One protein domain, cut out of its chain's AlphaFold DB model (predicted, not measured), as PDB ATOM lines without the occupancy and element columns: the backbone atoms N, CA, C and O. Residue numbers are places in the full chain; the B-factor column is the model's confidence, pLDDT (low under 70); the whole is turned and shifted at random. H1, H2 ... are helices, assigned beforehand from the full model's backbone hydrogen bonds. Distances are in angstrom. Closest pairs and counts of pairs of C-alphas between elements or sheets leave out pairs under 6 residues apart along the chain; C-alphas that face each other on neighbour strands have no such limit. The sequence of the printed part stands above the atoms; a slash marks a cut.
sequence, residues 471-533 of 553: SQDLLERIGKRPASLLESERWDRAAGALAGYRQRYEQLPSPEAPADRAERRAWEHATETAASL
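What this domain is: This is residues 471 to 533 of the 553 residues of a protein of Thermoleophilaceae bacterium (UniProt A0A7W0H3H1). Two long helices, H2 and H3, make an elongated helical hairpin, alongside each other over part of their lengths, and the short helix H1 packs on the middle of H2 at a steep tilt. The 63 printed residues have three named helices, in the order H1, H2, H3, and are all helix in class. The whole is compact, with a radius of gyration of the C-alphas of 11.7 A and spans of 38 by 20 by 17 A.

Where its parts are: H1, residues 472 to 478, begins at C-alpha 472 (29.884, -23.932, 16.183). H2, residues 485 to 505, is 30.3 A long. H3, residues 517 to 531, is 20.8 A long and ends at C-alpha 531 (41.870, -34.838, 7.448).

How they stand to each other: H1 touches H2, residues 491 to 499 alone, closest at the C-alphas of Leu 474 and Ala 495, 7.0 A. H2, with residues 493 to 501 alone, touches H3, closest at the C-alphas of Ala 494 and Ala 530, 4.6 A; this hairpin has a shallow tilt of 25 degrees, opposite ways. In H1, H2 and H3 every O i to N i+4 pair is within hydrogen-bond range.

The domain as a whole: The printed part has no cut. The link from H2 to H3, 11 residues, is long. No printed residue has pLDDT under 70.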
ATOM      1  N   SER A 471      26.986 -27.202  13.979       85.25
ATOM      2  CA  SER A 471      27.255 -26.561  15.260       85.25
ATOM      3  C   SER A 471      28.587 -25.801  15.249       85.25
ATOM      4  O   SER A 471      29.473 -26.057  14.430       85.25
ATOM      5  N   GLN A 472      28.734 -24.839  16.164       87.19
ATOM      6  CA  GLN A 472      29.884 -23.932  16.183       87.19
ATOM      7  C   GLN A 472      31.223 -24.660  16.403       87.19
ATOM      8  O   GLN A 472      32.191 -24.360  15.716       87.19
ATOM      9  N   ASP A 473      31.260 -25.650  17.291       86.38
ATOM     10  CA  ASP A 473      32.410 -26.534  17.546       86.38
ATOM     11  C   ASP A 473      32.862 -27.303  16.290       86.38
ATOM     12  O   ASP A 473      34.054 -27.456  16.025       86.38
ATOM     13  N   LEU A 474      31.907 -27.750  15.475       86.25
ATOM     14  CA  LEU A 474      32.162 -28.454  14.223       86.25
ATOM     15  C   LEU A 474      32.718 -27.484  13.169       86.25
ATOM     16  O   LEU A 474      33.715 -27.786  12.515       86.25
ATOM     17  N   LEU A 475      32.151 -26.275  13.073       88.31
ATOM     18  CA  LEU A 475      32.677 -25.200  12.220       88.31
ATOM     19  C   LEU A 475      34.081 -24.741  12.639       88.31
ATOM     20  O   LEU A 475      34.903 -24.435  11.777       88.31
ATOM     21  N   GLU A 476      34.373 -24.702  13.937       88.19
ATOM     22  CA  GLU A 476      35.713 -24.417  14.462       88.19
ATOM     23  C   GLU A 476      36.708 -25.527  14.098       88.19
ATOM     24  O   GLU A 476      37.884 -25.247  13.859       88.19
ATOM     25  N   ARG A 477      36.240 -26.779  13.997       86.06
ATOM     26  CA  ARG A 477      37.075 -27.944  13.684       86.06
ATOM     27  C   ARG A 477      37.396 -28.099  12.198       86.06
ATOM     28  O   ARG A 477      38.542 -28.402  11.878       86.06
ATOM     29  N   ILE A 478      36.413 -27.934  11.310       87.00
ATOM     30  CA  ILE A 478      36.562 -28.212   9.864       87.00
ATOM     31  C   ILE A 478      36.303 -27.003   8.954       87.00
ATOM     32  O   ILE A 478      36.340 -27.123   7.730       87.00
ATOM     33  N   GLY A 479      36.073 -25.822   9.528       85.75
ATOM     34  CA  GLY A 479      35.848 -24.586   8.781       85.75
ATOM     35  C   GLY A 479      34.448 -24.476   8.170       85.75
ATOM     36  O   GLY A 479      33.588 -25.343   8.324       85.75
ATOM     37  N   LYS A 480      34.203 -23.362   7.466       86.56
ATOM     38  CA  LYS A 480      32.915 -23.091   6.805       86.56
ATOM     39  C   LYS A 480      32.742 -23.946   5.551       86.56
ATOM     40  O   LYS A 480      33.697 -24.141   4.802       86.56
ATOM     41  N   ARG A 481      31.498 -24.353   5.288       84.00
ATOM     42  CA  ARG A 481      31.116 -25.118   4.096       84.00
ATOM     43  C   ARG A 481      31.502 -24.376   2.797       84.00
ATOM     44  O   ARG A 481      31.067 -23.234   2.613       84.00
ATOM     45  N   PRO A 482      32.299 -24.989   1.901       85.06
ATOM     46  CA  PRO A 482      32.685 -24.400   0.615       85.06
ATOM     47  C   PRO A 482      31.512 -24.245  -0.366       85.06
ATOM     48  O   PRO A 482      30.501 -24.939  -0.263       85.06
ATOM     49  N   ALA A 483      31.661 -23.354  -1.353       76.31
ATOM     50  CA  ALA A 483      30.653 -23.115  -2.396       76.31
ATOM     51  C   ALA A 483      30.761 -24.077  -3.599       76.31
ATOM     52  O   ALA A 483      29.809 -24.212  -4.367       76.31
ATOM     53  N   SER A 484      31.918 -24.719  -3.787       83.94
ATOM     54  CA  SER A 484      32.138 -25.715  -4.842       83.94
ATOM     55  C   SER A 484      31.391 -27.009  -4.521       83.94
ATOM     56  O   SER A 484      31.479 -27.499  -3.398       83.94
ATOM     57  N   LEU A 485      30.706 -27.594  -5.510       71.94
ATOM     58  CA  LEU A 485      29.945 -28.839  -5.335       71.94
ATOM     59  C   LEU A 485      30.824 -29.978  -4.793       71.94
ATOM     60  O   LEU A 485      30.499 -30.556  -3.760       71.94
ATOM     61  N   LEU A 486      31.979 -30.229  -5.416       74.62
ATOM     62  CA  LEU A 486      32.886 -31.317  -5.029       74.62
ATOM     63  C   LEU A 486      33.497 -31.117  -3.629       74.62
ATOM     64  O   LEU A 486      33.623 -32.065  -2.856       74.62
ATOM     65  N   GLU A 487      33.878 -29.885  -3.291       76.19
ATOM     66  CA  GLU A 487      34.437 -29.560  -1.971       76.19
ATOM     67  C   GLU A 487      33.354 -29.602  -0.888       76.19
ATOM     68  O   GLU A 487      33.622 -30.024   0.235       76.19
ATOM     69  N   SER A 488      32.118 -29.232  -1.235       78.81
ATOM     70  CA  SER A 488      30.974 -29.309  -0.332       78.81
ATOM     71  C   SER A 488      30.579 -30.755  -0.013       78.81
ATOM     72  O   SER A 488      30.316 -31.052   1.144       78.81
ATOM     73  N   GLU A 489      30.672 -31.688  -0.968       77.38
ATOM     74  CA  GLU A 489      30.451 -33.125  -0.719       77.38
ATOM     75  C   GLU A 489      31.529 -33.758   0.177       77.38
ATOM     76  O   GLU A 489      31.265 -34.697   0.932       77.38
ATOM     77  N   ARG A 490      32.784 -33.301   0.080       80.38
ATOM     78  CA  ARG A 490      33.850 -33.723   1.007       80.38
ATOM     79  C   ARG A 490      33.607 -33.147   2.400       80.38
ATOM     80  O   ARG A 490      33.732 -33.868   3.386       80.38
ATOM     81  N   TRP A 491      33.210 -31.877   2.466       87.12
ATOM     82  CA  TRP A 491      32.866 -31.196   3.711       87.12
ATOM     83  C   TRP A 491      31.679 -31.861   4.420       87.12
ATOM     84  O   TRP A 491      31.784 -32.149   5.607       87.12
ATOM     85  N   ASP A 492      30.614 -32.211   3.695       82.62
ATOM     86  CA  ASP A 492      29.429 -32.881   4.250       82.62
ATOM     87  C   ASP A 492      29.782 -34.265   4.826       82.62
ATOM     88  O   ASP A 492      29.307 -34.636   5.900       82.62
ATOM     89  N   ARG A 493      30.684 -35.013   4.171       81.62
ATOM     90  CA  ARG A 493      31.200 -36.295   4.691       81.62
ATOM     91  C   ARG A 493      32.012 -36.130   5.973       81.62
ATOM     92  O   ARG A 493      31.804 -36.882   6.920       81.62
ATOM     93  N   ALA A 494      32.907 -35.145   6.026       86.62
ATOM     94  CA  ALA A 494      33.691 -34.848   7.225       86.62
ATOM     95  C   ALA A 494      32.808 -34.369   8.389       86.62
ATOM     96  O   ALA A 494      32.984 -34.816   9.523       86.62
ATOM     97  N   ALA A 495      31.830 -33.506   8.106       86.56
ATOM     98  CA  ALA A 495      30.846 -33.051   9.080       86.56
ATOM     99  C   ALA A 495      30.014 -34.221   9.621       86.56
ATOM    100  O   ALA A 495      29.854 -34.353  10.834       86.56
ATOM    101  N   GLY A 496      29.560 -35.109   8.733       82.81
ATOM    102  CA  GLY A 496      28.842 -36.328   9.088       82.81
ATOM    103  C   GLY A 496      29.660 -37.260   9.980       82.81
ATOM    104  O   GLY A 496      29.183 -37.670  11.033       82.81
ATOM    105  N   ALA A 497      30.915 -37.544   9.624       83.69
ATOM    106  CA  ALA A 497      31.770 -38.435  10.407       83.69
ATOM    107  C   ALA A 497      32.059 -37.888  11.822       83.69
ATOM    108  O   ALA A 497      31.989 -38.629  12.805       83.69
ATOM    109  N   LEU A 498      32.311 -36.578  11.955       88.94
ATOM    110  CA  LEU A 498      32.516 -35.922  13.253       88.94
ATOM    111  C   LEU A 498      31.237 -35.864  14.097       88.94
ATOM    112  O   LEU A 498      31.280 -36.109  15.303       88.94
ATOM    113  N   ALA A 499      30.096 -35.560  13.476       85.81
ATOM    114  CA  ALA A 499      28.809 -35.548  14.157       85.81
ATOM    115  C   ALA A 499      28.375 -36.951  14.588       85.81
ATOM    116  O   ALA A 499      27.828 -37.105  15.677       85.81
ATOM    117  N   GLY A 500      28.678 -37.968  13.779       81.81
ATOM    118  CA  GLY A 500      28.413 -39.358  14.110       81.81
ATOM    119  C   GLY A 500      29.241 -39.848  15.295       81.81
ATOM    120  O   GLY A 500      28.703 -40.476  16.206       81.81
ATOM    121  N   TYR A 501      30.526 -39.482  15.347       86.69
ATOM    122  CA  TYR A 501      31.360 -39.735  16.523       86.69
ATOM    123  C   TYR A 501      30.810 -39.017  17.766       86.69
ATOM    124  O   TYR A 501      30.622 -39.644  18.808       86.69
ATOM    125  N   ARG A 502      30.456 -37.730  17.647       88.31
ATOM    126  CA  ARG A 502      29.886 -36.953  18.758       88.31
ATOM    127  C   ARG A 502      28.565 -37.513  19.266       88.31
ATOM    128  O   ARG A 502      28.341 -37.507  20.467       88.31
ATOM    129  N   GLN A 503      27.702 -38.000  18.385       86.56
ATOM    130  CA  GLN A 503      26.439 -38.604  18.800       86.56
ATOM    131  C   GLN A 503      26.653 -39.888  19.612       86.56
ATOM    132  O   GLN A 503      25.846 -40.203  20.480       86.56
ATOM    133  N   ARG A 504      27.728 -40.631  19.329       82.00
ATOM    134  CA  ARG A 504      28.021 -41.915  19.972       82.00
ATOM    135  C   ARG A 504      28.800 -41.780  21.282       82.00
ATOM    136  O   ARG A 504      28.593 -42.593  22.175       82.00
ATOM    137  N   TYR A 505      29.675 -40.781  21.388       86.88
ATOM    138  CA  TYR A 505      30.584 -40.599  22.532       86.88
ATOM    139  C   TYR A 505      30.380 -39.274  23.276       86.88
ATOM    140  O   TYR A 505      31.184 -38.916  24.129       86.88
ATOM    141  N   GLU A 506      29.337 -38.518  22.924       85.94
ATOM    142  CA  GLU A 506      28.962 -37.217  23.504       85.94
ATOM    143  C   GLU A 506      30.044 -36.119  23.404       85.94
ATOM    144  O   GLU A 506      29.911 -35.035  23.970       85.94
ATOM    145  N   GLN A 507      31.103 -36.358  22.624       88.88
ATOM    146  CA  GLN A 507      32.236 -35.451  22.438       88.88
ATOM    147  C   GLN A 507      32.808 -35.553  21.022       88.88
ATOM    148  O   GLN A 507      32.671 -36.577  20.361       88.88
ATOM    149  N   LEU A 508      33.485 -34.507  20.542       89.94
ATOM    150  CA  LEU A 508      34.258 -34.597  19.298       89.94
ATOM    151  C   LEU A 508      35.561 -35.394  19.513       89.94
ATOM    152  O   LEU A 508      36.089 -35.393  20.627       89.94
ATOM    153  N   PRO A 509      36.126 -36.019  18.458       90.12
ATOM    154  CA  PRO A 509      37.389 -36.745  18.558       90.12
ATOM    155  C   PRO A 509      38.513 -35.858  19.106       90.12
ATOM    156  O   PRO A 509      38.833 -34.807  18.532       90.12
ATOM    157  N   SER A 510      39.135 -36.294  20.203       87.81
ATOM    158  CA  SER A 510      40.312 -35.626  20.762       87.81
ATOM    159  C   SER A 510      41.548 -35.857  19.866       87.81
ATOM    160  O   SER A 510      41.508 -36.694  18.965       87.81
ATOM    161  N   PRO A 511      42.657 -35.115  20.045       84.31
ATOM    162  CA  PRO A 511      43.892 -35.368  19.295       84.31
ATOM    163  C   PRO A 511      44.553 -36.722  19.594       84.31
ATOM    164  O   PRO A 511      45.363 -37.184  18.795       84.31
ATOM    165  N   GLU A 512      44.242 -37.339  20.736       89.12
ATOM    166  CA  GLU A 512      44.825 -38.609  21.170       89.12
ATOM    167  C   GLU A 512      43.841 -39.758  20.927       89.12
ATOM    168  O   GLU A 512      42.645 -39.635  21.189       89.12
ATOM    169  N   ALA A 513      44.345 -40.887  20.427       88.31
ATOM    170  CA  ALA A 513      43.506 -42.049  20.160       88.31
ATOM    171  C   ALA A 513      43.002 -42.679  21.478       88.31
ATOM    172  O   ALA A 513      43.806 -42.891  22.393       88.31
ATOM    173  N   PRO A 514      41.710 -43.030  21.575       89.38
ATOM    174  CA  PRO A 514      41.147 -43.657  22.764       89.38
ATOM    175  C   PRO A 514      41.661 -45.092  22.958       89.38
ATOM    176  O   PRO A 514      42.113 -45.760  22.021       89.38
ATOM    177  N   ALA A 515      41.618 -45.558  24.209       85.06
ATOM    178  CA  ALA A 515      42.101 -46.885  24.595       85.06
ATOM    179  C   ALA A 515      41.121 -48.009  24.218       85.06
ATOM    180  O   ALA A 515      41.562 -49.121  23.920       85.06
ATOM    181  N   ASP A 516      39.816 -47.720  24.223       87.38
ATOM    182  CA  ASP A 516      38.787 -48.669  23.811       87.38
ATOM    183  C   ASP A 516      38.877 -48.960  22.307       87.38
ATOM    184  O   ASP A 516      39.027 -48.058  21.480       87.38
ATOM    185  N   ARG A 517      38.797 -50.241  21.935       77.25
ATOM    186  CA  ARG A 517      39.032 -50.677  20.554       77.25
ATOM    187  C   ARG A 517      37.918 -50.231  19.606       77.25
ATOM    188  O   ARG A 517      38.208 -49.921  18.447       77.25
ATOM    189  N   ALA A 518      36.673 -50.216  20.073       70.44
ATOM    190  CA  ALA A 518      35.524 -49.828  19.266       70.44
ATOM    191  C   ALA A 518      35.488 -48.305  19.078       70.44
ATOM    192  O   ALA A 518      35.344 -47.829  17.950       70.44
ATOM    193  N   GLU A 519      35.724 -47.546  20.153       85.25
ATOM    194  CA  GLU A 519      35.882 -46.092  20.086       85.25
ATOM    195  C   GLU A 519      37.051 -45.692  19.190       85.25
ATOM    196  O   GLU A 519      36.918 -44.779  18.378       85.25
ATOM    197  N   ARG A 520      38.172 -46.416  19.252       85.00
ATOM    198  CA  ARG A 520      39.344 -46.132  18.423       85.00
ATOM    199  C   ARG A 520      39.063 -46.243  16.930       85.00
ATOM    200  O   ARG A 520      39.482 -45.366  16.186       85.00
ATOM    201  N   ARG A 521      38.315 -47.256  16.485       79.00
ATOM    202  CA  ARG A 521      37.920 -47.382  15.068       79.00
ATOM    203  C   ARG A 521      37.023 -46.230  14.620       79.00
ATOM    204  O   ARG A 521      37.199 -45.694  13.529       79.00
ATOM    205  N   ALA A 522      36.068 -45.836  15.463       79.19
ATOM    206  CA  ALA A 522      35.198 -44.696  15.180       79.19
ATOM    207  C   ALA A 522      35.987 -43.374  15.157       79.19
ATOM    208  O   ALA A 522      35.735 -42.515  14.311       79.19
ATOM    209  N   TRP A 523      36.961 -43.232  16.057       90.94
ATOM    210  CA  TRP A 523      37.886 -42.105  16.123       90.94
ATOM    211  C   TRP A 523      38.767 -42.024  14.867       90.94
ATOM    212  O   TRP A 523      38.867 -40.953  14.270       90.94
ATOM    213  N   GLU A 524      39.349 -43.146  14.424       88.81
ATOM    214  CA  GLU A 524      40.168 -43.253  13.202       88.81
ATOM    215  C   GLU A 524      39.349 -42.814  11.982       88.81
ATOM    216  O   GLU A 524      39.727 -41.873  11.289       88.81
ATOM    217  N   HIS A 525      38.152 -43.378  11.798       84.00
ATOM    218  CA  HIS A 525      37.263 -43.005  10.697       84.00
ATOM    219  C   HIS A 525      36.907 -41.507  10.695       84.00
ATOM    220  O   HIS A 525      36.986 -40.841   9.657       84.00
ATOM    221  N   ALA A 526      36.533 -40.950  11.852       85.88
ATOM    222  CA  ALA A 526      36.135 -39.548  11.961       85.88
ATOM    223  C   ALA A 526      37.306 -38.580  11.727       85.88
ATOM    224  O   ALA A 526      37.147 -37.558  11.051       85.88
ATOM    225  N   THR A 527      38.488 -38.897  12.257       88.12
ATOM    226  CA  THR A 527      39.687 -38.058  12.120       88.12
ATOM    227  C   THR A 527      40.298 -38.133  10.722       88.12
ATOM    228  O   THR A 527      40.658 -37.092  10.172       88.12
ATOM    229  N   GLU A 528      40.342 -39.313  10.097       86.38
ATOM    230  CA  GLU A 528      40.816 -39.497   8.719       86.38
ATOM    231  C   GLU A 528      39.894 -38.817   7.702       86.38
ATOM    232  O   GLU A 528      40.363 -38.100   6.812       86.38
ATOM    233  N   THR A 529      38.575 -38.963   7.865       83.69
ATOM    234  CA  THR A 529      37.599 -38.299   6.989       83.69
ATOM    235  C   THR A 529      37.704 -36.778   7.111       83.69
ATOM    236  O   THR A 529      37.687 -36.081   6.097       83.69
ATOM    237  N   ALA A 530      37.906 -36.242   8.319       85.75
ATOM    238  CA  ALA A 530      38.152 -34.813   8.512       85.75
ATOM    239  C   ALA A 530      39.491 -34.349   7.905       85.75
ATOM    240  O   ALA A 530      39.550 -33.290   7.280       85.75
ATOM    241  N   ALA A 531      40.559 -35.143   8.029       83.81
ATOM    242  CA  ALA A 531      41.870 -34.838   7.448       83.81
ATOM    243  C   ALA A 531      41.862 -34.841   5.906       83.81
ATOM    244  O   ALA A 531      42.626 -34.096   5.282       83.81
ATOM    245  N   SER A 532      40.958 -35.607   5.284       78.06
ATOM    246  CA  SER A 532      40.756 -35.620   3.826       78.06
ATOM    247  C   SER A 532      40.277 -34.277   3.250       78.06
ATOM    248  O   SER A 532      40.348 -34.064   2.046       78.06
ATOM    249  N   LEU A 533      39.847 -33.320   4.083       77.69
ATOM    250  CA  LEU A 533      39.562 -31.953   3.624       77.69
ATOM    251  C   LEU A 533      40.825 -31.167   3.257       77.69
ATOM    252  O   LEU A 533      40.764 -30.268   2.422       77.69
TER     253      LEU A 533